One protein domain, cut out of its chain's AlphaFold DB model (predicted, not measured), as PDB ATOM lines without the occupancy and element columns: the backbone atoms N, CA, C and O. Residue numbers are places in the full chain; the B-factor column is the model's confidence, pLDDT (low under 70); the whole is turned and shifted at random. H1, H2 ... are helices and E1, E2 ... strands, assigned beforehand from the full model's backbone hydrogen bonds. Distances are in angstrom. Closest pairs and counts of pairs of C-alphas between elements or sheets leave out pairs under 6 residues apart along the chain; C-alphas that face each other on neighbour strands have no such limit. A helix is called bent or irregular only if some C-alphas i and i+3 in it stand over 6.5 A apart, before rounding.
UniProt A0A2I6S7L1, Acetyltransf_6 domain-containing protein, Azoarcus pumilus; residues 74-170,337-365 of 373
ATOM      1  N   TYR A  74     217.541 181.622 297.624       96.94
ATOM      2  CA  TYR A  74     218.886 182.008 297.196       96.94
ATOM      3  C   TYR A  74     220.004 181.203 297.869       96.94
ATOM      4  O   TYR A  74     221.096 181.113 297.311       96.94
ATOM      5  N   ALA A  75     219.746 180.565 299.014       96.06
ATOM      6  CA  ALA A  75     220.694 179.662 299.668       96.06
ATOM      7  C   ALA A  75     220.741 178.260 299.021       96.06
ATOM      8  O   ALA A  75     221.466 177.384 299.493       96.06
ATOM      9  N   SER A  76     219.952 178.005 297.971       96.19
ATOM     10  CA  SER A  76     219.886 176.692 297.326       96.19
ATOM     11  C   SER A  76     221.041 176.439 296.351       96.19
ATOM     12  O   SER A  76     221.497 177.326 295.627       96.19
ATOM     13  N   GLU A  77     221.457 175.174 296.262       96.94
ATOM     14  CA  GLU A  77     222.401 174.718 295.236       96.94
ATOM     15  C   GLU A  77     221.843 174.935 293.826       96.94
ATOM     16  O   GLU A  77     222.567 175.360 292.928       96.94
ATOM     17  N   ALA A  78     220.546 174.664 293.634       97.31
ATOM     18  CA  ALA A  78     219.868 174.838 292.354       97.31
ATOM     19  C   ALA A  78     219.989 176.285 291.854       97.31
ATOM     20  O   ALA A  78     220.308 176.511 290.685       97.31
ATOM     21  N   TYR A  79     219.821 177.261 292.751       97.75
ATOM     22  CA  TYR A  79     220.002 178.662 292.403       97.75
ATOM     23  C   TYR A  79     221.451 178.979 292.031       97.75
ATOM     24  O   TYR A  79     221.691 179.566 290.975       97.75
ATOM     25  N   ALA A  80     222.424 178.542 292.836       97.81
ATOM     26  CA  ALA A  80     223.841 178.756 292.539       97.81
ATOM     27  C   ALA A  80     224.247 178.139 291.187       97.81
ATOM     28  O   ALA A  80     224.924 178.788 290.390       97.81
ATOM     29  N   ARG A  81     223.768 176.928 290.874       97.62
ATOM     30  CA  ARG A  81     223.989 176.260 289.579       97.62
ATOM     31  C   ARG A  81     223.354 176.996 288.406       97.62
ATOM     32  O   ARG A  81     223.964 177.032 287.338       97.62
ATOM     33  N   SER A  82     222.212 177.659 288.608       97.38
ATOM     34  CA  SER A  82     221.619 178.510 287.567       97.38
ATOM     35  C   SER A  82     222.558 179.631 287.118       97.38
ATOM     36  O   SER A  82     222.500 180.066 285.970       97.38
ATOM     37  N   LEU A  83     223.490 180.033 287.987       97.12
ATOM     38  CA  LEU A  83     224.493 181.061 287.733       97.12
ATOM     39  C   LEU A  83     225.852 180.497 287.298       97.12
ATOM     40  O   LEU A  83     226.846 181.219 287.333       97.12
ATOM     41  N   ALA A  84     225.921 179.239 286.846       96.12
ATOM     42  CA  ALA A  84     227.179 178.608 286.436       96.12
ATOM     43  C   ALA A  84     227.904 179.347 285.291       96.12
ATOM     44  O   ALA A  84     229.112 179.210 285.115       96.12
ATOM     45  N   PHE A  85     227.182 180.171 284.523       94.12
ATOM     46  CA  PHE A  85     227.772 181.047 283.507       94.12
ATOM     47  C   PHE A  85     228.662 182.154 284.103       94.12
ATOM     48  O   PHE A  85     229.519 182.685 283.402       94.12
ATOM     49  N   ALA A  86     228.455 182.513 285.374       94.44
ATOM     50  CA  ALA A  86     229.211 183.542 286.083       94.44
ATOM     51  C   ALA A  86     230.349 182.966 286.947       94.44
ATOM     52  O   ALA A  86     231.223 183.721 287.369       94.44
ATOM     53  N   GLY A  87     230.359 181.656 287.210       96.38
ATOM     54  CA  GLY A  87     231.388 180.977 287.996       96.38
ATOM     55  C   GLY A  87     230.988 179.562 288.406       96.38
ATOM     56  O   GLY A  87     229.850 179.144 288.233       96.38
ATOM     57  N   GLU A  88     231.925 178.820 288.980       98.12
ATOM     58  CA  GLU A  88     231.712 177.468 289.494       98.12
ATOM     59  C   GLU A  88     231.070 177.519 290.897       98.12
ATOM     60  O   GLU A  88     231.657 178.128 291.798       98.12
ATOM     61  N   PRO A  89     229.895 176.901 291.130       98.44
ATOM     62  CA  PRO A  89     229.285 176.855 292.458       98.44
ATOM     63  C   PRO A  89     230.162 176.133 293.487       98.44
ATOM     64  O   PRO A  89     230.588 175.001 293.271       98.44
ATOM     65  N   LEU A  90     230.369 176.768 294.638       98.56
ATOM     66  CA  LEU A  90     231.131 176.259 295.774       98.56
ATOM     67  C   LEU A  90     230.265 176.307 297.040       98.56
ATOM     68  O   LEU A  90     229.767 177.369 297.418       98.56
ATOM     69  N   HIS A  91     230.089 175.157 297.688       98.44
ATOM     70  CA  HIS A  91     229.305 175.030 298.916       98.44
ATOM     71  C   HIS A  91     230.090 175.530 300.133       98.44
ATOM     72  O   HIS A  91     231.278 175.232 300.277       98.44
ATOM     73  N   LEU A  92     229.405 176.241 301.026       98.00
ATOM     74  CA  LEU A  92     229.906 176.683 302.322       98.00
ATOM     75  C   LEU A  92     229.267 175.809 303.416       98.00
ATOM     76  O   LEU A  92     228.133 176.079 303.825       98.00
ATOM     77  N   PRO A  93     229.919 174.705 303.828       97.88
ATOM     78  CA  PRO A  93     229.278 173.667 304.629       97.88
ATOM     79  C   PRO A  93     228.881 174.102 306.042       97.88
ATOM     80  O   PRO A  93     227.936 173.527 306.584       97.88
ATOM     81  N   ALA A  94     229.566 175.070 306.657       97.00
ATOM     82  CA  ALA A  94     229.264 175.462 308.030       97.00
ATOM     83  C   ALA A  94     227.986 176.315 308.104       97.00
ATOM     84  O   ALA A  94     227.092 176.012 308.895       97.00
ATOM     85  N   CYS A  95     227.871 177.333 307.248       96.12
ATOM     86  CA  CYS A  95     226.696 178.205 307.156       96.12
ATOM     87  C   CYS A  95     225.580 177.650 306.258       96.12
ATOM     88  O   CYS A  95     224.447 178.130 306.316       96.12
ATOM     89  N   GLY A  96     225.865 176.656 305.412       96.56
ATOM     90  CA  GLY A  96     224.912 176.088 304.454       96.56
ATOM     91  C   GLY A  96     224.523 177.056 303.333       96.56
ATOM     92  O   GLY A  96     223.358 177.087 302.938       96.56
ATOM     93  N   GLY A  97     225.463 177.892 302.887       97.12
ATOM     94  CA  GLY A  97     225.310 178.797 301.742       97.12
ATOM     95  C   GLY A  97     226.112 178.338 300.521       97.12
ATOM     96  O   GLY A  97     226.829 177.339 300.564       97.12
ATOM     97  N   TRP A  98     226.021 179.096 299.430       98.50
ATOM     98  CA  TRP A  98     226.789 178.857 298.203       98.50
ATOM     99  C   TRP A  98     227.437 180.147 297.714       98.50
ATOM    100  O   TRP A  98     226.863 181.225 297.848       98.50
ATOM    101  N   VAL A  99     228.620 180.033 297.118       98.69
ATOM    102  CA  VAL A  99     229.319 181.113 296.407       98.69
ATOM    103  C   VAL A  99     229.709 180.634 295.010       98.69
ATOM    104  O   VAL A  99     229.628 179.449 294.709       98.69
ATOM    105  N   LEU A 100     230.117 181.548 294.141       98.56
ATOM    106  CA  LEU A 100     230.605 181.264 292.797       98.56
ATOM    107  C   LEU A 100     232.102 181.546 292.748       98.56
ATOM    108  O   LEU A 100     232.517 182.690 292.930       98.56
ATOM    109  N   ARG A 101     232.908 180.519 292.485       98.56
ATOM    110  CA  ARG A 101     234.340 180.629 292.203       98.56
ATOM    111  C   ARG A 101     234.538 181.097 290.764       98.56
ATOM    112  O   ARG A 101     234.020 180.483 289.833       98.56
ATOM    113  N   ARG A 102     235.313 182.159 290.555       97.50
ATOM    114  CA  ARG A 102     235.514 182.765 289.230       97.50
ATOM    115  C   ARG A 102     236.991 182.938 288.928       97.50
ATOM    116  O   ARG A 102     237.783 183.260 289.810       97.50
ATOM    117  N   ALA A 103     237.359 182.764 287.663       97.56
ATOM    118  CA  ALA A 103     238.699 183.101 287.200       97.56
ATOM    119  C   ALA A 103     238.912 184.623 287.249       97.56
ATOM    120  O   ALA A 103     237.991 185.398 286.958       97.56
ATOM    121  N   ILE A 104     240.122 185.055 287.606       96.94
ATOM    122  CA  ILE A 104     240.547 186.456 287.513       96.94
ATOM    123  C   ILE A 104     241.227 186.647 286.143       96.94
ATOM    124  O   ILE A 104     242.278 186.039 285.913       96.94
ATOM    125  N   PRO A 105     240.652 187.451 285.221       94.50
ATOM    126  CA  PRO A 105     241.160 187.598 283.858       94.50
ATOM    127  C   PRO A 105     242.648 187.955 283.795       94.50
ATOM    128  O   PRO A 105     243.116 188.817 284.533       94.50
ATOM    129  N   GLY A 106     243.386 187.300 282.893       95.19
ATOM    130  CA  GLY A 106     244.820 187.544 282.695       95.19
ATOM    131  C   GLY A 106     245.735 186.946 283.772       95.19
ATOM    132  O   GLY A 106     246.921 187.259 283.797       95.19
ATOM    133  N   THR A 107     245.214 186.097 284.662       97.06
ATOM    134  CA  THR A 107     245.979 185.506 285.770       97.06
ATOM    135  C   THR A 107     245.623 184.027 285.956       97.06
ATOM    136  O   THR A 107     244.567 183.596 285.492       97.06
ATOM    137  N   PRO A 108     246.449 183.235 286.666       97.69
ATOM    138  CA  PRO A 108     246.093 181.868 287.051       97.69
ATOM    139  C   PRO A 108     245.224 181.803 288.324       97.69
ATOM    140  O   PRO A 108     244.966 180.715 288.838       97.69
ATOM    141  N   TYR A 109     244.832 182.949 288.886       98.44
ATOM    142  CA  TYR A 109     244.175 183.034 290.185       98.44
ATOM    143  C   TYR A 109     242.649 183.054 290.076       98.44
ATOM    144  O   TYR A 109     242.065 183.316 289.022       98.44
ATOM    145  N   PHE A 110     242.004 182.800 291.213       98.62
ATOM    146  CA  PHE A 110     240.554 182.750 291.343       98.62
ATOM    147  C   PHE A 110     240.094 183.611 292.515       98.62
ATOM    148  O   PHE A 110     240.784 183.710 293.532       98.62
ATOM    149  N   ASP A 111     238.909 184.191 292.392       98.62
ATOM    150  CA  ASP A 111     238.169 184.794 293.496       98.62
ATOM    151  C   ASP A 111     236.814 184.104 293.668       98.62
ATOM    152  O   ASP A 111     236.487 183.156 292.947       98.62
ATOM    153  N   ALA A 112     236.044 184.550 294.653       98.50
ATOM    154  CA  ALA A 112     234.673 184.120 294.840       98.50
ATOM    155  C   ALA A 112     233.719 185.312 294.972       98.50
ATOM    156  O   ALA A 112     234.090 186.390 295.442       98.50
ATOM    157  N   MET A 113     232.461 185.103 294.598       97.94
ATOM    158  CA  MET A 113     231.371 186.043 294.861       97.94
ATOM    159  C   MET A 113     230.110 185.319 295.327       97.94
ATOM    160  O   MET A 113     229.894 184.158 294.988       97.94
ATOM    161  N   GLY A 114     229.250 185.998 296.075       97.88
ATOM    162  CA  GLY A 114     227.909 185.505 296.366       97.88
ATOM    163  C   GLY A 114     227.055 185.421 295.091       97.88
ATOM    164  O   GLY A 114     227.302 186.176 294.147       97.88
ATOM    165  N   PRO A 115     226.043 184.539 295.045       96.31
ATOM    166  CA  PRO A 115     225.042 184.541 293.987       96.31
ATOM    167  C   PRO A 115     224.402 185.928 293.847       96.31
ATOM    168  O   PRO A 115     224.059 186.574 294.834       96.31
ATOM    169  N   TYR A 116     224.231 186.403 292.614       93.25
ATOM    170  CA  TYR A 116     223.421 187.596 292.358       93.25
ATOM    171  C   TYR A 116     221.934 187.224 292.481       93.25
ATOM    172  O   TYR A 116     221.576 186.163 291.979       93.25
ATOM    173  N   PRO A 117     221.047 188.052 293.065       94.12
ATOM    174  CA  PRO A 117     221.327 189.395 293.573       94.12
ATOM    175  C   PRO A 117     221.845 189.439 295.013       94.12
ATOM    176  O   PRO A 117     222.395 190.468 295.403       94.12
ATOM    177  N   LEU A 118     221.650 188.373 295.791       95.50
ATOM    178  CA  LEU A 118     221.907 188.329 297.227       95.50
ATOM    179  C   LEU A 118     222.522 186.979 297.614       95.50
ATOM    180  O   LEU A 118     222.116 185.929 297.117       95.50
ATOM    181  N   PHE A 119     223.451 187.015 298.563       97.56
ATOM    182  CA  PHE A 119     223.935 185.845 299.277       97.56
ATOM    183  C   PHE A 119     223.035 185.572 300.483       97.56
ATOM    184  O   PHE A 119     222.854 186.432 301.349       97.56
ATOM    185  N   ALA A 120     222.531 184.344 300.548       96.69
ATOM    186  CA  ALA A 120     221.813 183.803 301.687       96.69
ATOM    187  C   ALA A 120     222.471 182.494 302.143       96.69
ATOM    188  O   ALA A 120     223.082 181.768 301.354       96.69
ATOM    189  N   CYS A 121     222.332 182.191 303.427       96.00
ATOM    190  CA  CYS A 121     222.787 180.943 304.024       96.00
ATOM    191  C   CYS A 121     221.844 180.544 305.165       96.00
ATOM    192  O   CYS A 121     221.028 181.349 305.618       96.00
ATOM    193  N   ARG A 122     221.932 179.288 305.608       94.06
ATOM    194  CA  ARG A 122     221.071 178.743 306.668       94.06
ATOM    195  C   ARG A 122     221.463 179.253 308.051       94.06
ATOM    196  O   ARG A 122     220.588 179.461 308.884       94.06
ATOM    197  N   ASP A 123     222.760 179.439 308.288       93.56
ATOM    198  CA  ASP A 123     223.298 179.857 309.578       93.56
ATOM    199  C   ASP A 123     224.419 180.892 309.415       93.56
ATOM    200  O   ASP A 123     225.600 180.573 309.262       93.56
ATOM    201  N   TRP A 124     224.032 182.163 309.488       93.50
ATOM    202  CA  TRP A 124     224.955 183.294 309.401       93.50
ATOM    203  C   TRP A 124     226.008 183.315 310.511       93.50
ATOM    204  O   TRP A 124     227.093 183.852 310.293       93.50
ATOM    205  N   SER A 125     225.732 182.718 311.679       92.25
ATOM    206  CA  SER A 125     226.693 182.691 312.789       92.25
ATOM    207  C   SER A 125     227.916 181.822 312.483       92.25
ATOM    208  O   SER A 125     228.993 182.055 313.028       92.25
ATOM    209  N   ARG A 126     227.777 180.872 311.548       94.75
ATOM    210  CA  ARG A 126     228.833 179.939 311.135       94.75
ATOM    211  C   ARG A 126     229.602 180.369 309.889       94.75
ATOM    212  O   ARG A 126     230.562 179.709 309.502       94.75
ATOM    213  N   LEU A 127     229.246 181.503 309.281       94.94
ATOM    214  CA  LEU A 127     229.923 182.018 308.086       94.94
ATOM    215  C   LEU A 127     231.422 182.280 308.326       94.94
ATOM    216  O   LEU A 127     232.233 182.088 307.423       94.94
ATOM    217  N   GLY A 128     231.811 182.656 309.549       94.50
ATOM    218  CA  GLY A 128     233.217 182.831 309.928       94.50
ATOM    219  C   GLY A 128     234.059 181.553 309.795       94.50
ATOM    220  O   GLY A 128     235.222 181.627 309.393       94.50
ATOM    221  N   GLU A 129     233.476 180.379 310.063       95.81
ATOM    222  CA  GLU A 129     234.155 179.086 309.901       95.81
ATOM    223  C   GLU A 129     234.458 178.808 308.421       95.81
ATOM    224  O   GLU A 129     235.583 178.441 308.064       95.81
ATOM    225  N   ASP A 130     233.476 179.051 307.547       97.62
ATOM    226  CA  ASP A 130     233.636 178.889 306.102       97.62
ATOM    227  C   ASP A 130     234.640 179.903 305.534       97.62
ATOM    228  O   ASP A 130     235.489 179.534 304.725       97.62
ATOM    229  N   LEU A 131     234.641 181.157 306.003       96.88
ATOM    230  CA  LEU A 131     235.658 182.148 305.625       96.88
ATOM    231  C   LEU A 131     237.071 181.688 305.995       96.88
ATOM    232  O   LEU A 131     237.998 181.805 305.187       96.88
ATOM    233  N   ALA A 132     237.250 181.125 307.192       96.06
ATOM    234  CA  ALA A 132     238.533 180.569 307.610       96.06
ATOM    235  C   ALA A 132     238.965 179.393 306.717       96.06
ATOM    236  O   ALA A 132     240.153 179.265 306.409       96.06
ATOM    237  N   ALA A 133     238.026 178.551 306.272       97.62
ATOM    238  CA  ALA A 133     238.299 177.484 305.311       97.62
ATOM    239  C   ALA A 133     238.680 178.028 303.925       97.62
ATOM    240  O   ALA A 133     239.678 177.588 303.349       97.62
ATOM    241  N   LEU A 134     237.962 179.036 303.422       97.88
ATOM    242  CA  LEU A 134     238.243 179.665 302.130       97.88
ATOM    243  C   LEU A 134     239.629 180.324 302.085       97.88
ATOM    244  O   LEU A 134     240.291 180.232 301.052       97.88
ATOM    245  N   LYS A 135     240.130 180.891 303.193       96.94
ATOM    246  CA  LYS A 135     241.512 181.416 303.282       96.94
ATOM    247  C   LYS A 135     242.584 180.371 302.941       96.94
ATOM    248  O   LYS A 135     243.662 180.722 302.478       96.94
ATOM    249  N   ARG A 136     242.291 179.077 303.117       96.62
ATOM    250  CA  ARG A 136     243.207 177.968 302.789       96.62
ATOM    251  C   ARG A 136     242.989 177.378 301.392       96.62
ATOM    252  O   ARG A 136     243.737 176.497 300.988       96.62
ATOM    253  N   SER A 137     241.985 177.850 300.651       96.38
ATOM    254  CA  SER A 137     241.595 177.290 299.345       96.38
ATOM    255  C   SER A 137     242.363 177.870 298.150       96.38
ATOM    256  O   SER A 137     242.186 177.422 297.019       96.38
ATOM    257  N   GLY A 138     243.208 178.881 298.378       96.19
ATOM    258  CA  GLY A 138     243.954 179.569 297.323       96.19
ATOM    259  C   GLY A 138     243.152 180.623 296.547       96.19
ATOM    260  O   GLY A 138     243.673 181.168 295.572       96.19
ATOM    261  N   LEU A 139     241.920 180.925 296.970       98.56
ATOM    262  CA  LEU A 139     241.151 182.071 296.481       98.56
ATOM    263  C   LEU A 139     241.771 183.395 296.953       98.56
ATOM    264  O   LEU A 139     242.332 183.473 298.042       98.56
ATOM    265  N   VAL A 140     241.637 184.445 296.144       98.62
ATOM    266  CA  VAL A 140     242.201 185.774 296.432       98.62
ATOM    267  C   VAL A 140     241.286 186.599 297.336       98.62
ATOM    268  O   VAL A 140     241.742 187.194 298.312       98.62
ATOM    269  N   SER A 141     239.991 186.656 297.023       98.69
ATOM    270  CA  SER A 141     239.001 187.402 297.805       98.69
ATOM    271  C   SER A 141     237.600 186.813 297.665       98.69
ATOM    272  O   SER A 141     237.344 186.015 296.764       98.69
ATOM    273  N   LEU A 142     236.691 187.252 298.536       98.56
ATOM    274  CA  LEU A 142     235.260 186.972 298.486       98.56
ATOM    275  C   LEU A 142     234.459 188.276 298.553       98.56
ATOM    276  O   LEU A 142     234.755 189.124 299.392       98.56
ATOM    277  N   THR A 143     233.412 188.405 297.737       98.06
ATOM    278  CA  THR A 143     232.454 189.524 297.808       98.06
ATOM    279  C   THR A 143     231.023 189.021 297.925       98.06
ATOM    280  O   THR A 143     230.587 188.221 297.105       98.06
ATOM    281  N   LEU A 144     230.268 189.506 298.910       97.69
ATOM    282  CA  LEU A 144     228.873 189.124 299.142       97.69
ATOM    283  C   LEU A 144     227.993 190.374 299.218       97.69
ATOM    284  O   LEU A 144     228.378 191.365 299.832       97.69
ATOM    285  N   VAL A 145     226.783 190.301 298.665       96.25
ATOM    286  CA  VAL A 145     225.694 191.207 299.050       96.25
ATOM    287  C   VAL A 145     224.815 190.437 300.018       96.25
ATOM    288  O   VAL A 145     224.226 189.435 299.629       96.25
ATOM    289  N   ALA A 146     224.776 190.845 301.279       96.31
ATOM    290  CA  ALA A 146     224.042 190.111 302.295       96.31
ATOM    291  C   ALA A 146     222.530 190.202 302.078       96.31
ATOM    292  O   ALA A 146     222.011 191.263 301.720       96.31
ATOM    293  N   ASP A 147     221.836 189.098 302.353       96.06
ATOM    294  CA  ASP A 147     220.388 189.085 302.535       96.06
ATOM    295  C   ASP A 147     219.969 190.209 303.509       96.06
ATOM    296  O   ASP A 147     220.459 190.243 304.643       96.06
ATOM    297  N   PRO A 148     219.085 191.139 303.100       95.19
ATOM    298  CA  PRO A 148     218.637 192.249 303.941       95.19
ATOM    299  C   PRO A 148     217.937 191.808 305.233       95.19
ATOM    300  O   PRO A 148     217.789 192.610 306.156       95.19
ATOM    301  N   PHE A 149     217.480 190.557 305.313       95.62
ATOM    302  CA  PHE A 149     216.844 189.999 306.504       95.62
ATOM    303  C   PHE A 149     217.763 189.100 307.327       95.62
ATOM    304  O   PHE A 149     217.322 188.553 308.343       95.62
ATOM    305  N   ALA A 150     219.031 188.968 306.934       93.19
ATOM    306  CA  ALA A 150     220.022 188.283 307.740       93.19
ATOM    307  C   ALA A 150     220.148 188.952 309.122       93.19
ATOM    308  O   ALA A 150     220.116 190.184 309.214       93.19
ATOM    309  N   PRO A 151     220.344 188.181 310.207       90.75
ATOM    310  CA  PRO A 151     220.511 188.711 311.560       90.75
ATOM    311  C   PRO A 151     221.922 189.292 311.768       90.75
ATOM    312  O   PRO A 151     222.618 188.971 312.730       90.75
ATOM    313  N   LEU A 152     222.377 190.121 310.830       86.81
ATOM    314  CA  LEU A 152     223.685 190.749 310.857       86.81
ATOM    315  C   LEU A 152     223.639 192.023 311.696       86.81
ATOM    316  O   LEU A 152     222.783 192.887 311.518       86.81
ATOM    317  N   THR A 153     224.608 192.159 312.594       80.56
ATOM    318  CA  THR A 153     224.884 193.419 313.289       80.56
ATOM    319  C   THR A 153     226.147 194.034 312.708       80.56
ATOM    320  O   THR A 153     227.048 193.307 312.292       80.56
ATOM    321  N   ALA A 154     226.257 195.367 312.718       75.75
ATOM    322  CA  ALA A 154     227.471 196.042 312.256       75.75
ATOM    323  C   ALA A 154     228.730 195.476 312.944       75.75
ATOM    324  O   ALA A 154     229.714 195.193 312.273       75.75
ATOM    325  N   ALA A 155     228.656 195.214 314.255       75.38
ATOM    326  CA  ALA A 155     229.744 194.614 315.028       75.38
ATOM    327  C   ALA A 155     230.050 193.155 314.637       75.38
ATOM    328  O   ALA A 155     231.212 192.767 314.572       75.38
ATOM    329  N   GLY A 156     229.025 192.339 314.366       75.94
ATOM    330  CA  GLY A 156     229.211 190.941 313.964       75.94
ATOM    331  C   GLY A 156     229.838 190.797 312.577       75.94
ATOM    332  O   GLY A 156     230.619 189.879 312.337       75.94
ATOM    333  N   VAL A 157     229.538 191.729 311.671       77.06
ATOM    334  CA  VAL A 157     230.066 191.716 310.304       77.06
ATOM    335  C   VAL A 157     231.506 192.236 310.250       77.06
ATOM    336  O   VAL A 157     232.347 191.622 309.595       77.06
ATOM    337  N   THR A 158     231.829 193.327 310.951       77.19
ATOM    338  CA  THR A 158     233.174 193.934 310.892       77.19
ATOM    339  C   THR A 158     234.278 193.035 311.450       77.19
ATOM    340  O   THR A 158     235.430 193.195 311.067       77.19
ATOM    341  N   GLY A 159     233.952 192.065 312.311       84.12
ATOM    342  CA  GLY A 159     234.934 191.108 312.836       84.12
ATOM    343  C   GLY A 159     235.375 190.023 311.843       84.12
ATOM    344  O   GLY A 159     236.443 189.440 312.021       84.12
ATOM    345  N   CYS A 160     234.575 189.738 310.809       87.12
ATOM    346  CA  CYS A 160     234.829 188.629 309.876       87.12
ATOM    347  C   CYS A 160     235.279 189.082 308.479       87.12
ATOM    348  O   CYS A 160     235.816 188.273 307.721       87.12
ATOM    349  N   PHE A 161     235.049 190.349 308.133       95.25
ATOM    350  CA  PHE A 161     235.252 190.890 306.792       95.25
ATOM    351  C   PHE A 161     236.175 192.112 306.821       95.25
ATOM    352  O   PHE A 161     236.017 192.993 307.660       95.25
ATOM    353  N   ASP A 162     237.091 192.194 305.856       95.69
ATOM    354  CA  ASP A 162     237.963 193.359 305.645       95.69
ATOM    355  C   ASP A 162     237.185 194.584 305.133       95.69
ATOM    356  O   ASP A 162     237.614 195.726 305.300       95.69
ATOM    357  N   LEU A 163     236.027 194.353 304.508       95.25
ATOM    358  CA  LEU A 163     235.082 195.377 304.088       95.25
ATOM    359  C   LEU A 163     233.668 195.004 304.533       95.25
ATOM    360  O   LEU A 163     233.154 193.941 304.199       95.25
ATOM    361  N   ALA A 164     233.015 195.924 305.233       94.56
ATOM    362  CA  ALA A 164     231.622 195.815 305.631       94.56
ATOM    363  C   ALA A 164     230.992 197.204 305.590       94.56
ATOM    364  O   ALA A 164     231.325 198.065 306.406       94.56
ATOM    365  N   ARG A 165     230.096 197.448 304.632       92.06
ATOM    366  CA  ARG A 165     229.382 198.729 304.548       92.06
ATOM    367  C   ARG A 165     227.940 198.560 304.075       92.06
ATOM    368  O   ARG A 165     227.673 197.629 303.308       92.06
ATOM    369  N   PRO A 166     227.035 199.476 304.459       90.88
ATOM    370  CA  PRO A 166     225.733 199.586 303.819       90.88
ATOM    371  C   PRO A 166     225.894 199.705 302.302       90.88
ATOM    372  O   PRO A 166     226.789 200.403 301.817       90.88
ATOM    373  N   PHE A 167     225.053 198.993 301.558       89.62
ATOM    374  CA  PHE A 167     225.132 198.929 300.102       89.62
ATOM    375  C   PHE A 167     223.897 199.509 299.438       89.62
ATOM    376  O   PHE A 167     223.997 200.481 298.693       89.62
ATOM    377  N   LYS A 168     222.730 198.922 299.707       89.31
ATOM    378  CA  LYS A 168     221.459 199.368 299.139       89.31
ATOM    379  C   LYS A 168     220.375 199.337 300.188       89.31
ATOM    380  O   LYS A 168     220.241 198.337 300.891       89.31
ATOM    381  N   ARG A 169     219.545 200.377 300.193       92.56
ATOM    382  CA  ARG A 169     218.270 200.360 300.901       92.56
ATOM    383  C   ARG A 169     217.250 199.570 300.095       92.56
ATOM    384  O   ARG A 169     216.959 199.916 298.952       92.56
ATOM    385  N   HIS A 170     216.741 198.503 300.685       95.31
ATOM    386  CA  HIS A 170     215.688 197.653 300.157       95.31
ATOM    387  C   HIS A 170     214.326 198.141 300.651       95.31
ATOM    388  O   HIS A 170     214.179 198.506 301.818       95.31
ATOM    389  N   LEU A 337     227.198 195.263 301.714       95.25
ATOM    390  CA  LEU A 337     228.279 194.746 300.878       95.25
ATOM    391  C   LEU A 337     229.402 194.284 301.798       95.25
ATOM    392  O   LEU A 337     229.933 195.076 302.584       95.25
ATOM    393  N   LEU A 338     229.748 193.009 301.677       96.69
ATOM    394  CA  LEU A 338     230.762 192.339 302.473       96.69
ATOM    395  C   LEU A 338     231.926 191.937 301.573       96.69
ATOM    396  O   LEU A 338     231.718 191.407 300.479       96.69
ATOM    397  N   GLY A 339     233.145 192.171 302.034       97.62
ATOM    398  CA  GLY A 339     234.369 191.840 301.321       97.62
ATOM    399  C   GLY A 339     235.391 191.203 302.247       97.62
ATOM    400  O   GLY A 339     235.682 191.747 303.304       97.62
ATOM    401  N   ALA A 340     235.933 190.055 301.853       97.75
ATOM    402  CA  ALA A 340     237.028 189.399 302.561       97.75
ATOM    403  C   ALA A 340     238.231 189.232 301.633       97.75
ATOM    404  O   ALA A 340     238.099 188.750 300.504       97.75
ATOM    405  N   ILE A 341     239.407 189.612 302.113       98.19
ATOM    406  CA  ILE A 341     240.698 189.329 301.505       98.19
ATOM    407  C   ILE A 341     241.141 187.966 302.037       98.19
ATOM    408  O   ILE A 341     241.371 187.769 303.231       98.19
ATOM    409  N   LEU A 342     241.211 186.991 301.133       98.38
ATOM    410  CA  LEU A 342     241.521 185.607 301.477       98.38
ATOM    411  C   LEU A 342     243.023 185.319 301.351       98.38
ATOM    412  O   LEU A 342     243.562 184.557 302.149       98.38
ATOM    413  N   ASP A 343     243.696 185.996 300.415       98.38
ATOM    414  CA  ASP A 343     245.151 185.986 300.234       98.38
ATOM    415  C   ASP A 343     245.659 187.427 300.060       98.38
ATOM    416  O   ASP A 343     245.536 188.028 298.989       98.38
ATOM    417  N   ALA A 344     246.228 187.996 301.126       97.94
ATOM    418  CA  ALA A 344     246.674 189.390 301.148       97.94
ATOM    419  C   ALA A 344     247.821 189.676 300.165       97.94
ATOM    420  O   ALA A 344     247.860 190.754 299.566       97.94
ATOM    421  N   GLY A 345     248.731 188.718 299.962       98.25
ATOM    422  CA  GLY A 345     249.869 188.877 299.057       98.25
ATOM    423  C   GLY A 345     249.414 188.970 297.604       98.25
ATOM    424  O   GLY A 345     249.764 189.921 296.897       98.25
ATOM    425  N   ARG A 346     248.564 188.029 297.175       98.31
ATOM    426  CA  ARG A 346     247.978 188.044 295.824       98.31
ATOM    427  C   ARG A 346     247.048 189.231 295.625       98.31
ATOM    428  O   ARG A 346     247.103 189.867 294.575       98.31
ATOM    429  N   TYR A 347     246.240 189.577 296.627       98.38
ATOM    430  CA  TYR A 347     245.357 190.741 296.553       98.38
ATOM    431  C   TYR A 347     246.146 192.034 296.317       98.38
ATOM    432  O   TYR A 347     245.805 192.813 295.422       98.38
ATOM    433  N   ALA A 348     247.228 192.252 297.074       97.94
ATOM    434  CA  ALA A 348     248.091 193.420 296.917       97.94
ATOM    435  C   ALA A 348     248.796 193.438 295.551       97.94
ATOM    436  O   ALA A 348     248.859 194.486 294.908       97.94
ATOM    437  N   GLN A 349     249.279 192.282 295.078       97.50
ATOM    438  CA  GLN A 349     249.891 192.150 293.754       97.50
ATOM    439  C   GLN A 349     248.916 192.553 292.640       97.50
ATOM    440  O   GLN A 349     249.267 193.363 291.782       97.50
ATOM    441  N   LEU A 350     247.695 192.015 292.669       97.06
ATOM    442  CA  LEU A 350     246.669 192.269 291.655       97.06
ATOM    443  C   LEU A 350     246.153 193.708 291.695       97.06
ATOM    444  O   LEU A 350     245.851 194.289 290.657       97.06
ATOM    445  N   SER A 351     246.084 194.302 292.886       97.06
ATOM    446  CA  SER A 351     245.554 195.656 293.065       97.06
ATOM    447  C   SER A 351     246.580 196.756 292.771       97.06
ATOM    448  O   SER A 351     246.190 197.908 292.620       97.06
ATOM    449  N   ARG A 352     247.878 196.434 292.652       95.06
ATOM    450  CA  ARG A 352     248.953 197.427 292.454       95.06
ATOM    451  C   ARG A 352     248.778 198.273 291.188       95.06
ATOM    452  O   ARG A 352     249.145 199.441 291.193       95.06
ATOM    453  N   ALA A 353     248.260 197.678 290.114       88.19
ATOM    454  CA  ALA A 353     248.075 198.353 288.828       88.19
ATOM    455  C   ALA A 353     246.711 199.054 288.695       88.19
ATOM    456  O   ALA A 353     246.438 199.660 287.659       88.19
ATOM    457  N   VAL A 354     245.846 198.967 289.711       92.06
ATOM    458  CA  VAL A 354     244.510 199.563 289.664       92.06
ATOM    459  C   VAL A 354     244.523 200.944 290.323       92.06
ATOM    460  O   VAL A 354     245.081 201.088 291.412       92.06
ATOM    461  N   PRO A 355     243.904 201.969 289.703       90.62
ATOM    462  CA  PRO A 355     243.731 203.272 290.333       90.62
ATOM    463  C   PRO A 355     243.042 203.175 291.698       90.62
ATOM    464  O   PRO A 355     242.230 202.279 291.939       90.62
ATOM    465  N   ALA A 356     243.313 204.143 292.577       90.56
ATOM    466  CA  ALA A 356     242.612 204.246 293.853       90.56
ATOM    467  C   ALA A 356     241.089 204.245 293.628       90.56
ATOM    468  O   ALA A 356     240.556 205.032 292.843       90.56
ATOM    469  N   THR A 357     240.393 203.333 294.301       92.19
ATOM    470  CA  THR A 357     238.976 203.066 294.061       92.19
ATOM    471  C   THR A 357     238.287 202.615 295.340       92.19
ATOM    472  O   THR A 357     238.904 202.014 296.216       92.19
ATOM    473  N   GLN A 358     236.988 202.888 295.437       89.56
ATOM    474  CA  GLN A 358     236.122 202.335 296.484       89.56
ATOM    475  C   GLN A 358     235.464 201.014 296.056       89.56
ATOM    476  O   GLN A 358     234.595 200.492 296.760       89.56
ATOM    477  N   TYR A 359     235.820 200.510 294.875       92.38
ATOM    478  CA  TYR A 359     235.352 199.237 294.357       92.38
ATOM    479  C   TYR A 359     236.033 198.078 295.089       92.38
ATOM    480  O   TYR A 359     237.239 198.121 295.327       92.38
ATOM    481  N   PHE A 360     235.271 197.035 295.423       94.69
ATOM    482  CA  PHE A 360     235.804 195.831 296.050       94.69
ATOM    483  C   PHE A 360     235.382 194.575 295.263       94.69
ATOM    484  O   PHE A 360     234.193 194.441 294.972       94.69
ATOM    485  N   PRO A 361     236.318 193.650 294.970       96.75
ATOM    486  CA  PRO A 361     237.753 193.774 295.222       96.75
ATOM    487  C   PRO A 361     238.388 194.764 294.235       96.75
ATOM    488  O   PRO A 361     237.962 194.855 293.085       96.75
ATOM    489  N   ALA A 362     239.403 195.514 294.667       96.75
ATOM    490  CA  ALA A 362     239.939 196.629 293.879       96.75
ATOM    491  C   ALA A 362     240.376 196.194 292.470       96.75
ATOM    492  O   ALA A 362     240.026 196.843 291.490       96.75
ATOM    493  N   TYR A 363     241.034 195.038 292.343       96.44
ATOM    494  CA  TYR A 363     241.503 194.508 291.057       96.44
ATOM    495  C   TYR A 363     240.395 194.151 290.042       96.44
ATOM    496  O   TYR A 363     240.693 193.904 288.876       96.44
ATOM    497  N   ARG A 364     239.121 194.119 290.456       94.50
ATOM    498  CA  ARG A 364     237.950 193.933 289.577       94.50
ATOM    499  C   ARG A 364     237.326 195.264 289.131       94.50
ATOM    500  O   ARG A 364     236.282 195.264 288.479       94.50
ATOM    501  N   HIS A 365     237.924 196.404 289.483       92.56
ATOM    502  CA  HIS A 365     237.400 197.715 289.112       92.56
ATOM    503  C   HIS A 365     237.174 197.820 287.596       92.56
ATOM    504  O   HIS A 365     238.084 197.592 286.803       92.56
TER     505      HIS A 365
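Overview. This is residues 74 to 170 and 337 to 365 of the 373 residues of the protein "Acetyltransf_6 domain-containing protein" of Azoarcus pumilus (UniProt A0A2I6S7L1). A single strongly twisted sheet of six strands is the core of this domain, with H2 on one face, where it touches E1 and E6, H1 on the other face over E1 and E2, H3 over the edge strand E5, and H4 at the end of E6. After H4 the chain folds back as a loop of residues 352 to 365 with no named element. The printed part has 126 residues, with four named helices and six named strands in the order H1 E1 E2 E3 H2 E4 H3 E5 E6 H4; the class is mixed, helices and strands. The sheet runs E1 E2 E3 E4 E6 E5 and is mixed, parallel between E3 and E4 and antiparallel elsewhere. The whole is compact and rounded, with a radius of gyration of the C-alphas of 13.8 A and spans of 37 by 30 by 28 A.

Along the chain. In the sheet, E1 is residues 88 to 92, 13.0 A from first to last C-alpha, and E2 is residues 97 to 103, 20.2 A. E3 is residues 110 to 113, 10.4 A, and E4 is residues 141 to 145, 13.9 A, with C-alpha 141 at (239.001, 187.402, 297.805). E6 is residues 337 to 341, 13.6 A, and E5 is residues 163 to 170, 19.9 A. H1 is residues 77 to 82, 8.6 A, beginning with C-alpha 77 at (222.401, 174.718, 295.236). H2 is residues 124 to 134, 15.6 A, and H3 is residues 154 to 158, 6.2 A. H4 is residues 344 to 351, 10.3 A, ending with C-alpha 351 at (245.554, 195.656, 293.065). H2 is irregular: C-alphas 125 and 128 are 7.1 A apart.

Arrangement. From edge to edge of the sheet the strands' lines turn by 102 degrees. E1, E2 and E3 form a meander, each strand the antiparallel neighbour of the one before, and E1 and E2 are a hairpin, as are E2 and E3. N 90 and O 99 are 2.8 A apart, and N 102 and O 111 are 2.8 A apart, both within hydrogen-bond range. E3, H2 and E4 make a strand-helix-strand unit, two parallel neighbour strands with a helix between, with a right-handed crossover; N 112 and O 141 are 2.9 A apart. E4, H3 and E5 make a split unit, with E6 between the two strands in the sheet, also right-handed. N 142 and O 340, of the antiparallel neighbours E4 and E6, are 2.8 A apart, and N 339 and O 163, of the antiparallel neighbours E6 and E5, are 2.8 A apart, both within hydrogen-bond range. The helices make three layers with the sheet, H2 on one face and H1 on the other. Locally H2 stands at the sheet's level, at a height of 3.3 A; its closest C-alphas to E1 are those of Asp 130 and Leu 92, 5.8 A. H1 has a height over the sheet of 8.4 A and is only just over E1 and E2, with 3 of its C-alphas on each; on the local plane it runs along E1 at 20 degrees. The C-alphas of Ala 80 and Pro 89, the closest of H1 and E1, are 5.8 A apart. H3 lies over E5; their closest C-alphas, of Thr 158 and Ala 164, are 5.8 A apart. H4 only grazes the sheet with residues 344 to 348. H2 and H3 are near each other, while H1 and H4 are apart. Every O i to N i+4 pair is within hydrogen-bond range in H1, H3 and H4; in H2, 4 of 7 are.

Size, cuts and confidence. The two C-alphas farthest apart, of Arg 122 and Ala 353, are 37.8 A apart. Residues 171 to 336 are not printed, and C-alphas 170 and 337 are 12.9 A apart across this cut, which lies between E5 and E6. Of the links that are printed whole, none is long. The mean pLDDT of the printed part is 94.9, and no printed residue is under 70; H3 has a mean of 76.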